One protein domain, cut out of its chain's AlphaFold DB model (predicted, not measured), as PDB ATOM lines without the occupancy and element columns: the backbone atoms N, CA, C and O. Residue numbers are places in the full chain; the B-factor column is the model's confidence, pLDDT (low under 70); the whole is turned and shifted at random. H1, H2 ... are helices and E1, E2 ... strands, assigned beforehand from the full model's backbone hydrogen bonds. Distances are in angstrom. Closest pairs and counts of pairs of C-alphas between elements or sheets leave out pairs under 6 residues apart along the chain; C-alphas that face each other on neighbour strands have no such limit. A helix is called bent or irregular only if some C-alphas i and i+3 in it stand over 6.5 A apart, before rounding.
ATOM      1  N   GLU A  17     166.797 190.571 216.074       70.69
ATOM      2  CA  GLU A  17     166.951 190.988 214.677       70.69
ATOM      3  C   GLU A  17     166.480 189.908 213.688       70.69
ATOM      4  O   GLU A  17     165.757 190.213 212.738       70.69
ATOM      5  N   GLU A  18     166.798 188.631 213.932       74.31
ATOM      6  CA  GLU A  18     166.303 187.521 213.107       74.31
ATOM      7  C   GLU A  18     164.779 187.407 213.185       74.31
ATOM      8  O   GLU A  18     164.113 187.233 212.161       74.31
ATOM      9  N   LYS A  19     164.207 187.540 214.389       70.75
ATOM     10  CA  LYS A  19     162.751 187.535 214.564       70.75
ATOM     11  C   LYS A  19     162.133 188.685 213.765       70.75
ATOM     12  O   LYS A  19     161.206 188.454 212.987       70.75
ATOM     13  N   LEU A  20     162.666 189.903 213.896       70.69
ATOM     14  CA  LEU A  20     162.162 191.093 213.202       70.69
ATOM     15  C   LEU A  20     162.268 190.946 211.689       70.69
ATOM     16  O   LEU A  20     161.294 191.211 210.984       70.69
ATOM     17  N   GLY A  21     163.390 190.432 211.186       74.50
ATOM     18  CA  GLY A  21     163.575 190.121 209.771       74.50
ATOM     19  C   GLY A  21     162.540 189.122 209.245       74.50
ATOM     20  O   GLY A  21     162.008 189.294 208.144       74.50
ATOM     21  N   ILE A  22     162.174 188.112 210.039       71.50
ATOM     22  CA  ILE A  22     161.110 187.161 209.685       71.50
ATOM     23  C   ILE A  22     159.745 187.866 209.635       71.50
ATOM     24  O   ILE A  22     159.043 187.748 208.631       71.50
ATOM     25  N   ALA A  23     159.369 188.633 210.663       69.44
ATOM     26  CA  ALA A  23     158.080 189.339 210.684       69.44
ATOM     27  C   ALA A  23     157.953 190.408 209.587       69.44
ATOM     28  O   ALA A  23     156.861 190.612 209.053       69.44
ATOM     29  N   LEU A  24     159.048 191.083 209.241       69.75
ATOM     30  CA  LEU A  24     159.091 192.084 208.175       69.75
ATOM     31  C   LEU A  24     159.045 191.446 206.784       69.75
ATOM     32  O   LEU A  24     158.339 191.945 205.913       69.75
ATOM     33  N   SER A  25     159.765 190.341 206.563       64.50
ATOM     34  CA  SER A  25     159.829 189.715 205.235       64.50
ATOM     35  C   SER A  25     158.558 188.935 204.883       64.50
ATOM     36  O   SER A  25     158.087 188.986 203.748       64.50
ATOM     37  N   VAL A  26     157.958 188.263 205.867       61.84
ATOM     38  CA  VAL A  26     156.798 187.390 205.658       61.84
ATOM     39  C   VAL A  26     155.473 188.141 205.803       61.84
ATOM     40  O   VAL A  26     154.479 187.771 205.176       61.84
ATOM     41  N   GLY A  27     155.463 189.203 206.611       59.78
ATOM     42  CA  GLY A  27     154.246 189.856 207.072       59.78
ATOM     43  C   GLY A  27     153.547 189.050 208.170       59.78
ATOM     44  O   GLY A  27     153.576 187.818 208.200       59.78
ATOM     45  N   VAL A  28     152.911 189.758 209.103       61.12
ATOM     46  CA  VAL A  28     152.140 189.151 210.194       61.12
ATOM     47  C   VAL A  28     150.667 189.131 209.786       61.12
ATOM     48  O   VAL A  28     149.894 190.035 210.094       61.12
ATOM     49  N   GLU A  29     150.263 188.099 209.048       58.19
ATOM     50  CA  GLU A  29     148.849 187.888 208.725       58.19
ATOM     51  C   GLU A  29     148.110 187.373 209.961       58.19
ATOM     52  O   GLU A  29     148.130 186.178 210.246       58.19
ATOM     53  N   GLY A  30     147.446 188.281 210.681       54.94
ATOM     54  CA  GLY A  30     146.476 187.928 211.717       54.94
ATOM     55  C   GLY A  30     147.084 187.108 212.853       54.94
ATOM     56  O   GLY A  30     147.108 185.879 212.854       54.94
ATOM     57  N   ALA A  31     147.523 187.813 213.874       58.34
ATOM     58  CA  ALA A  31     147.947 187.261 215.132       58.34
ATOM     59  C   ALA A  31     146.677 186.755 215.869       58.34
ATOM     60  O   ALA A  31     145.744 187.517 216.110       58.34
ATOM     61  N   THR A  32     146.554 185.455 216.159       58.62
ATOM     62  CA  THR A  32     145.284 184.856 216.639       58.62
ATOM     63  C   THR A  32     145.394 184.320 218.061       58.62
ATOM     64  O   THR A  32     146.363 183.624 218.350       58.62
ATOM     65  N   VAL A  33     144.382 184.505 218.923       52.72
ATOM     66  CA  VAL A  33     144.232 183.586 220.071       52.72
ATOM     67  C   VAL A  33     144.015 182.205 219.482       52.72
ATOM     68  O   VAL A  33     143.105 181.994 218.680       52.72
ATOM     69  N   THR A  34     144.881 181.256 219.789       59.75
ATOM     70  CA  THR A  34     144.661 179.873 219.380       59.75
ATOM     71  C   THR A  34     145.007 178.967 220.525       59.75
ATOM     72  O   THR A  34     145.895 179.261 221.320       59.75
ATOM     73  N   ASP A  35     144.293 177.849 220.576       58.91
ATOM     74  CA  ASP A  35     144.605 176.748 221.457       58.91
ATOM     75  C   ASP A  35     146.094 176.377 221.355       58.91
ATOM     76  O   ASP A  35     146.556 175.756 220.392       58.91
ATOM     77  N   MET A  36     146.842 176.772 222.385       65.06
ATOM     78  CA  MET A  36     148.275 176.529 222.531       65.06
ATOM     79  C   MET A  36     148.597 175.033 222.653       65.06
ATOM     80  O   MET A  36     149.777 174.676 222.618       65.06
ATOM     81  N   ARG A  37     147.586 174.162 222.796       61.31
ATOM     82  CA  ARG A  37     147.724 172.698 222.780       61.31
ATOM     83  C   ARG A  37     147.921 172.146 221.371       61.31
ATOM     84  O   ARG A  37     148.410 171.028 221.236       61.31
ATOM     85  N   LYS A  38     147.594 172.905 220.318       65.88
ATOM     86  CA  LYS A  38     147.854 172.465 218.941       65.88
ATOM     87  C   LYS A  38     149.361 172.423 218.677       65.88
ATOM     88  O   LYS A  38     150.026 173.459 218.628       65.88
ATOM     89  N   GLY A  39     149.890 171.213 218.505       65.81
ATOM     90  CA  GLY A  39     151.232 170.963 217.975       65.81
ATOM     91  C   GLY A  39     151.300 171.202 216.464       65.81
ATOM     92  O   GLY A  39     150.280 171.478 215.837       65.81
ATOM     93  N   ILE A  40     152.496 171.079 215.876       69.69
ATOM     94  CA  ILE A  40     152.797 171.385 214.461       69.69
ATOM     95  C   ILE A  40     151.770 170.780 213.481       69.69
ATOM     96  O   ILE A  40     151.352 171.442 212.531       69.69
ATOM     97  N   GLU A  41     151.307 169.556 213.732       72.94
ATOM     98  CA  GLU A  41     150.328 168.866 212.883       72.94
ATOM     99  C   GLU A  41     148.986 169.597 212.782       72.94
ATOM    100  O   GLU A  41     148.425 169.719 211.692       72.94
ATOM    101  N   GLY A  42     148.513 170.185 213.884       72.00
ATOM    102  CA  GLY A  42     147.289 170.989 213.908       72.00
ATOM    103  C   GLY A  42     147.382 172.273 213.073       72.00
ATOM    104  O   GLY A  42     146.357 172.897 212.795       72.00
ATOM    105  N   TRP A  43     148.591 172.656 212.652       71.75
ATOM    106  CA  TRP A  43     148.889 173.867 211.885       71.75
ATOM    107  C   TRP A  43     149.215 173.605 210.408       71.75
ATOM    108  O   TRP A  43     149.186 174.537 209.601       71.75
ATOM    109  N   GLN A  44     149.449 172.349 210.017       72.69
ATOM    110  CA  GLN A  44     149.657 171.939 208.620       72.69
ATOM    111  C   GLN A  44     148.551 172.431 207.659       72.69
ATOM    112  O   GLN A  44     148.887 172.880 206.558       72.69
ATOM    113  N   PRO A  45     147.248 172.418 208.024       75.62
ATOM    114  CA  PRO A  45     146.198 172.933 207.142       75.62
ATOM    115  C   PRO A  45     146.327 174.440 206.888       75.62
ATOM    116  O   PRO A  45     146.114 174.900 205.768       75.62
ATOM    117  N   TRP A  46     146.743 175.208 207.904       71.75
ATOM    118  CA  TRP A  46     146.946 176.652 207.780       71.75
ATOM    119  C   TRP A  46     148.095 176.990 206.825       71.75
ATOM    120  O   TRP A  46     147.953 177.917 206.029       71.75
ATOM    121  N   ARG A  47     149.189 176.210 206.836       71.50
ATOM    122  CA  ARG A  47     150.310 176.387 205.893       71.50
ATOM    123  C   ARG A  47     149.809 176.458 204.454       71.50
ATOM    124  O   ARG A  47     150.183 177.377 203.736       71.50
ATOM    125  N   ARG A  48     148.960 175.517 204.024       69.81
ATOM    126  CA  ARG A  48     148.488 175.460 202.625       69.81
ATOM    127  C   ARG A  48     147.750 176.731 202.215       69.81
ATOM    128  O   ARG A  48     147.923 177.190 201.097       69.81
ATOM    129  N   ILE A  49     146.963 177.296 203.124       67.94
ATOM    130  CA  ILE A  49     146.131 178.473 202.859       67.94
ATOM    131  C   ILE A  49     146.976 179.755 202.885       67.94
ATOM    132  O   ILE A  49     146.839 180.606 202.009       67.94
ATOM    133  N   SER A  50     147.868 179.892 203.865       68.12
ATOM    134  CA  SER A  50     148.577 181.152 204.127       68.12
ATOM    135  C   SER A  50     149.890 181.278 203.369       68.12
ATOM    136  O   SER A  50     150.181 182.342 202.832       68.12
ATOM    137  N   CYS A  51     150.666 180.197 203.237       66.88
ATOM    138  CA  CYS A  51     151.888 180.220 202.432       66.88
ATOM    139  C   CYS A  51     151.568 180.356 200.930       66.88
ATOM    140  O   CYS A  51     152.352 180.966 200.209       66.88
ATOM    141  N   ALA A  52     150.401 179.891 200.459       63.31
ATOM    142  CA  ALA A  52     149.940 180.145 199.087       63.31
ATOM    143  C   ALA A  52     149.661 181.632 198.807       63.31
ATOM    144  O   ALA A  52     149.755 182.075 197.667       63.31
ATOM    145  N   ARG A  53     149.338 182.410 199.847       60.44
ATOM    146  CA  ARG A  53     149.115 183.862 199.771       60.44
ATOM    147  C   ARG A  53     150.359 184.675 200.136       60.44
ATOM    148  O   ARG A  53     150.315 185.901 200.085       60.44
ATOM    149  N   SER A  54     151.454 184.009 200.512       62.78
ATOM    150  CA  SER A  54     152.692 184.685 200.885       62.78
ATOM    151  C   SER A  54     153.345 185.336 199.670       62.78
ATOM    152  O   SER A  54     153.441 184.741 198.598       62.78
ATOM    153  N   ARG A  55     153.843 186.561 199.850       57.72
ATOM    154  CA  ARG A  55     154.601 187.273 198.810       57.72
ATOM    155  C   ARG A  55     156.002 186.698 198.584       57.72
ATOM    156  O   ARG A  55     156.648 187.055 197.607       57.72
ATOM    157  N   GLN A  56     156.482 185.818 199.464       58.81
ATOM    158  CA  GLN A  56     157.835 185.271 199.408       58.81
ATOM    159  C   GLN A  56     157.830 183.753 199.433       58.81
ATOM    160  O   GLN A  56     157.633 183.165 200.488       58.81
ATOM    161  N   ALA A  57     158.125 183.143 198.281       65.25
ATOM    162  CA  ALA A  57     158.577 181.756 198.117       65.25
ATOM    163  C   ALA A  57     157.883 180.700 199.012       65.25
ATOM    164  O   ALA A  57     158.517 179.738 199.444       65.25
ATOM    165  N   GLY A  58     156.593 180.871 199.318       69.19
ATOM    166  CA  GLY A  58     155.849 179.948 200.172       69.19
ATOM    167  C   GLY A  58     156.275 179.942 201.644       69.19
ATOM    168  O   GLY A  58     156.081 178.922 202.299       69.19
ATOM    169  N   ARG A  59     156.855 181.030 202.165       74.94
ATOM    170  CA  ARG A  59     157.150 181.235 203.592       74.94
ATOM    171  C   ARG A  59     155.989 181.950 204.267       74.94
ATOM    172  O   ARG A  59     155.486 182.939 203.749       74.94
ATOM    173  N   CYS A  60     155.556 181.469 205.426       73.50
ATOM    174  CA  CYS A  60     154.461 182.090 206.167       73.50
ATOM    175  C   CYS A  60     154.709 182.046 207.677       73.50
ATOM    176  O   CYS A  60     155.295 181.096 208.201       73.50
ATOM    177  N   LEU A  61     154.267 183.100 208.362       74.12
ATOM    178  CA  LEU A  61     154.388 183.288 209.800       74.12
ATOM    179  C   LEU A  61     152.987 183.360 210.397       74.12
ATOM    180  O   LEU A  61     152.113 184.048 209.872       74.12
ATOM    181  N   ARG A  62     152.788 182.660 211.510       75.94
ATOM    182  CA  ARG A  62     151.615 182.809 212.363       75.94
ATOM    183  C   ARG A  62     152.037 183.014 213.798       75.94
ATOM    184  O   ARG A  62     152.940 182.343 214.290       75.94
ATOM    185  N   SER A  63     151.312 183.870 214.493       72.69
ATOM    186  CA  SER A  63     151.411 184.014 215.935       72.69
ATOM    187  C   SER A  63     150.149 183.511 216.621       72.69
ATOM    188  O   SER A  63     149.022 183.740 216.175       72.69
ATOM    189  N   ALA A  64     150.373 182.775 217.702       71.88
ATOM    190  CA  ALA A  64     149.373 182.268 218.612       71.88
ATOM    191  C   ALA A  64     149.724 182.745 220.017       71.88
ATOM    192  O   ALA A  64     150.809 182.460 220.525       71.88
ATOM    193  N   VAL A  65     148.813 183.473 220.649       68.56
ATOM    194  CA  VAL A  65     149.008 183.923 222.032       68.56
ATOM    195  C   VAL A  65     148.123 183.089 222.927       68.56
ATOM    196  O   VAL A  65     146.947 182.873 222.627       68.56
ATOM    197  N   GLY A  66     148.731 182.554 223.981       67.12
ATOM    198  CA  GLY A  66     148.018 181.840 225.023       67.12
ATOM    199  C   GLY A  66     147.384 182.803 226.012       67.12
ATOM    200  O   GLY A  66     147.582 184.015 225.960       67.12
ATOM    201  N   GLU A  67     146.635 182.255 226.957       66.38
ATOM    202  CA  GLU A  67     146.101 183.055 228.048       66.38
ATOM    203  C   GLU A  67     147.233 183.464 229.004       66.38
ATOM    204  O   GLU A  67     147.933 182.611 229.550       66.38
ATOM    205  N   GLY A  68     147.415 184.771 229.209       74.88
ATOM    206  CA  GLY A  68     148.362 185.307 230.183       74.88
ATOM    207  C   GLY A  68     149.752 185.598 229.627       74.88
ATOM    208  O   GLY A  68     149.946 186.599 228.952       74.88
ATOM    209  N   ASP A  69     150.725 184.778 229.997       79.06
ATOM    210  CA  ASP A  69     152.169 185.046 229.955       79.06
ATOM    211  C   ASP A  69     152.900 184.356 228.792       79.06
ATOM    212  O   ASP A  69     154.119 184.441 228.694       79.06
ATOM    213  N   ARG A  70     152.182 183.652 227.905       80.62
ATOM    214  CA  ARG A  70     152.779 182.762 226.894       80.62
ATOM    215  C   ARG A  70     152.477 183.186 225.467       80.62
ATOM    216  O   ARG A  70     151.320 183.385 225.096       80.62
ATOM    217  N   LEU A  71     153.507 183.156 224.629       79.00
ATOM    218  CA  LEU A  71     153.424 183.440 223.199       79.00
ATOM    219  C   LEU A  71     154.099 182.321 222.396       79.00
ATOM    220  O   LEU A  71     155.217 181.905 222.700       79.00
ATOM    221  N   LYS A  72     153.413 181.839 221.355       80.44
ATOM    222  CA  LYS A  72     153.931 180.910 220.342       80.44
ATOM    223  C   LYS A  72     153.945 181.587 218.978       80.44
ATOM    224  O   LYS A  72     152.940 182.136 218.541       80.44
ATOM    225  N   LEU A  73     155.054 181.484 218.262       77.88
ATOM    226  CA  LEU A  73     155.153 181.875 216.859       77.88
ATOM    227  C   LEU A  73     155.560 180.666 216.057       77.88
ATOM    228  O   LEU A  73     156.577 180.042 216.347       77.88
ATOM    229  N   LEU A  74     154.778 180.366 215.037       79.81
ATOM    230  CA  LEU A  74     155.066 179.297 214.115       79.81
ATOM    231  C   LEU A  74     155.436 179.899 212.766       79.81
ATOM    232  O   LEU A  74     154.656 180.627 212.155       79.81
ATOM    233  N   TYR A  75     156.629 179.572 212.304       78.62
ATOM    234  CA  TYR A  75     157.170 180.024 211.034       78.62
ATOM    235  C   TYR A  75     157.472 178.815 210.156       78.62
ATOM    236  O   TYR A  75     158.023 177.827 210.632       78.62
ATOM    237  N   TRP A  76     157.109 178.884 208.881       79.62
ATOM    238  CA  TRP A  76     157.544 177.920 207.876       79.62
ATOM    239  C   TRP A  76     158.672 178.537 207.048       79.62
ATOM    240  O   TRP A  76     158.441 179.493 206.306       79.62
ATOM    241  N   ASP A  77     159.878 177.979 207.157       76.00
ATOM    242  CA  ASP A  77     161.080 178.510 206.498       76.00
ATOM    243  C   ASP A  77     161.215 178.098 205.020       76.00
ATOM    244  O   ASP A  77     162.101 178.582 204.312       76.00
ATOM    245  N   GLY A  78     160.309 177.242 204.538       75.62
ATOM    246  CA  GLY A  78     160.359 176.623 203.214       75.62
ATOM    247  C   GLY A  78     160.679 175.127 203.260       75.62
ATOM    248  O   GLY A  78     160.356 174.414 202.311       75.62
ATOM    249  N   GLN A  79     161.275 174.639 204.345       77.88
ATOM    250  CA  GLN A  79     161.708 173.250 204.535       77.88
ATOM    251  C   GLN A  79     161.053 172.600 205.758       77.88
ATOM    252  O   GLN A  79     160.723 171.415 205.722       77.88
ATOM    253  N   GLY A  80     160.842 173.365 206.824       75.94
ATOM    254  CA  GLY A  80     160.317 172.888 208.089       75.94
ATOM    255  C   GLY A  80     159.595 173.975 208.877       75.94
ATOM    256  O   GLY A  80     159.629 175.165 208.562       75.94
ATOM    257  N   PHE A  81     158.913 173.535 209.931       77.12
ATOM    258  CA  PHE A  81     158.338 174.443 210.910       77.12
ATOM    259  C   PHE A  81     159.383 174.821 211.956       77.12
ATOM    260  O   PHE A  81     160.083 173.967 212.499       77.12
ATOM    261  N   CYS A  82     159.433 176.103 212.280       78.94
ATOM    262  CA  CYS A  82     160.175 176.655 213.397       78.94
ATOM    263  C   CYS A  82     159.182 177.223 214.410       78.94
ATOM    264  O   CYS A  82     158.262 177.955 214.040       78.94
ATOM    265  N   LEU A  83     159.375 176.886 215.685       77.50
ATOM    266  CA  LEU A  83     158.572 177.398 216.788       77.50
ATOM    267  C   LEU A  83     159.427 178.331 217.642       77.50
ATOM    268  O   LEU A  83     160.425 177.904 218.217       77.50
ATOM    269  N   TYR A  84     158.988 179.573 217.780       77.12
ATOM    270  CA  TYR A  84     159.428 180.441 218.861       77.12
ATOM    271  C   TYR A  84     158.402 180.368 219.986       77.12
ATOM    272  O   TYR A  84     157.211 180.583 219.764       77.12
ATOM    273  N   TYR A  85     158.859 180.040 221.187       79.06
ATOM    274  CA  TYR A  85     158.027 179.995 222.379       79.06
ATOM    275  C   TYR A  85     158.666 180.863 223.448       79.06
ATOM    276  O   TYR A  85     159.821 180.642 223.809       79.06
ATOM    277  N   THR A  86     157.914 181.839 223.937       78.25
ATOM    278  CA  THR A  86     158.345 182.696 225.037       78.25
ATOM    279  C   THR A  86     157.308 182.673 226.150       78.25
ATOM    280  O   THR A  86     156.101 182.550 225.903       78.25
ATOM    281  N   VAL A  87     157.813 182.740 227.376       81.50
ATOM    282  CA  VAL A  87     157.038 182.829 228.608       81.50
ATOM    283  C   VAL A  87     157.577 184.034 229.358       81.50
ATOM    284  O   VAL A  87     158.779 184.104 229.611       81.50
ATOM    285  N   LEU A  88     156.710 184.987 229.677       79.31
ATOM    286  CA  LEU A  88     157.083 186.131 230.495       79.31
ATOM    287  C   LEU A  88     157.321 185.656 231.927       79.31
ATOM    288  O   LEU A  88     156.479 184.976 232.506       79.31
ATOM    289  N   GLU A  89     158.442 186.051 232.526       80.38
ATOM    290  CA  GLU A  89     158.704 185.750 233.940       80.38
ATOM    291  C   GLU A  89     157.733 186.489 234.872       80.38
ATOM    292  O   GLU A  89     157.443 186.029 235.978       80.38
ATOM    293  N   ARG A  90     157.228 187.650 234.433       77.81
ATOM    294  CA  ARG A  90     156.248 188.475 235.146       77.81
ATOM    295  C   ARG A  90     155.314 189.169 234.162       77.81
ATOM    296  O   ARG A  90     155.729 189.587 233.087       77.81
ATOM    297  N   GLY A  91     154.067 189.366 234.582       78.50
ATOM    298  CA  GLY A  91     153.062 190.071 233.790       78.50
ATOM    299  C   GLY A  91     152.326 189.166 232.804       78.50
ATOM    300  O   GLY A  91     152.324 187.941 232.926       78.50
ATOM    301  N   ARG A  92     151.614 189.788 231.865       78.06
ATOM    302  CA  ARG A  92     150.820 189.109 230.839       78.06
ATOM    303  C   ARG A  92     150.994 189.850 229.528       78.06
ATOM    304  O   ARG A  92     151.054 191.078 229.530       78.06
ATOM    305  N   PHE A  93     151.023 189.117 228.422       77.44
ATOM    306  CA  PHE A  93     150.973 189.742 227.114       77.44
ATOM    307  C   PHE A  93     149.663 190.530 226.987       77.44
ATOM    308  O   PHE A  93     148.593 190.001 227.315       77.44
ATOM    309  N   PRO A  94     149.718 191.773 226.486       72.81
ATOM    310  CA  PRO A  94     148.548 192.609 226.270       72.81
ATOM    311  C   PRO A  94     147.804 192.118 225.028       72.81
ATOM    312  O   PRO A  94     147.757 192.745 223.968       72.81
ATOM    313  N   TRP A  95     147.159 190.965 225.149       73.81
ATOM    314  CA  TRP A  95     146.424 190.331 224.065       73.81
ATOM    315  C   TRP A  95     144.911 190.577 224.163       73.81
ATOM    316  O   TRP A  95     144.383 190.597 225.283       73.81
ATOM    317  N   PRO A  96     144.208 190.918 223.060       61.94
ATOM    318  CA  PRO A  96     142.770 191.161 223.108       61.94
ATOM    319  C   PRO A  96     142.093 189.902 223.632       61.94
ATOM    320  O   PRO A  96     142.576 188.794 223.402       61.94
ATOM    321  N   SER A  97     141.044 190.060 224.435       58.72
ATOM    322  CA  SER A  97     140.478 188.930 225.165       58.72
ATOM    323  C   SER A  97     140.119 187.791 224.203       58.72
ATOM    324  O   SER A  97     139.848 188.024 223.026       58.72
TER     325      SER A  97
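AT A GLANCE: This is residues 17 to 97 of the 123 residues of the protein "Mobile element-associated protein" of Paracoccus yeei (UniProt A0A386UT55). A twisted four-stranded sheet makes the middle, with H2 over one face and H1 over the opposite face. The printed part has 81 residues, with H1, E1, H2, E2, E3, E4 along the chain; the mixed sheet runs E1, E2, E3, E4. Its class is mixed, helices and strands; it is compact, radius of gyration of the C-alphas 12.7 A, spanning 38 by 28 by 21 A.

IN THESE COORDINATES: The strands are E1, 31 to 33, E2, 60 to 65, 16.9 A, E3, 70 to 76, 20.2 A, and E4, 81 to 87, 19.6 A, ending at C-alpha 87 (157.038, 182.829, 228.608). H1, 17 to 26, 14.0 A, begins at C-alpha 17 (166.951, 190.988, 214.677). H2, 40 to 51, 15.0 A, is irregular: C-alphas 42 and 45 are 7.1 A apart.

HOW THE PARTS SIT: E2, E3 and E4 form a meander of antiparallel hairpins, N 62 to O 74 2.8 A, N 73 to O 84 2.8 A. E1 is parallel to E2, N 32 to O 63 3.0 A; E1, H2, E2 is a strand-helix-strand unit, parallel strands joined through a helix, its crossover right-handed. H2, height over the sheet 8.6 A, has closest C-alphas Cys 51 and Cys 60, 4.9 A; H1, 10.2 A, Val 26 and Cys 60, 5.8 A. O i to N i+4 pairs are within hydrogen-bond range throughout H1, 4 of 8 in H2.

THE WHOLE: The C-alphas farthest apart, of Ala 57 and Arg 90, are 37.7 A apart. The printed part has no cut and no long link between elements. pLDDT is under 70 at residues 23 to 40, 48 to 58, 65 to 67 and 96 to 97.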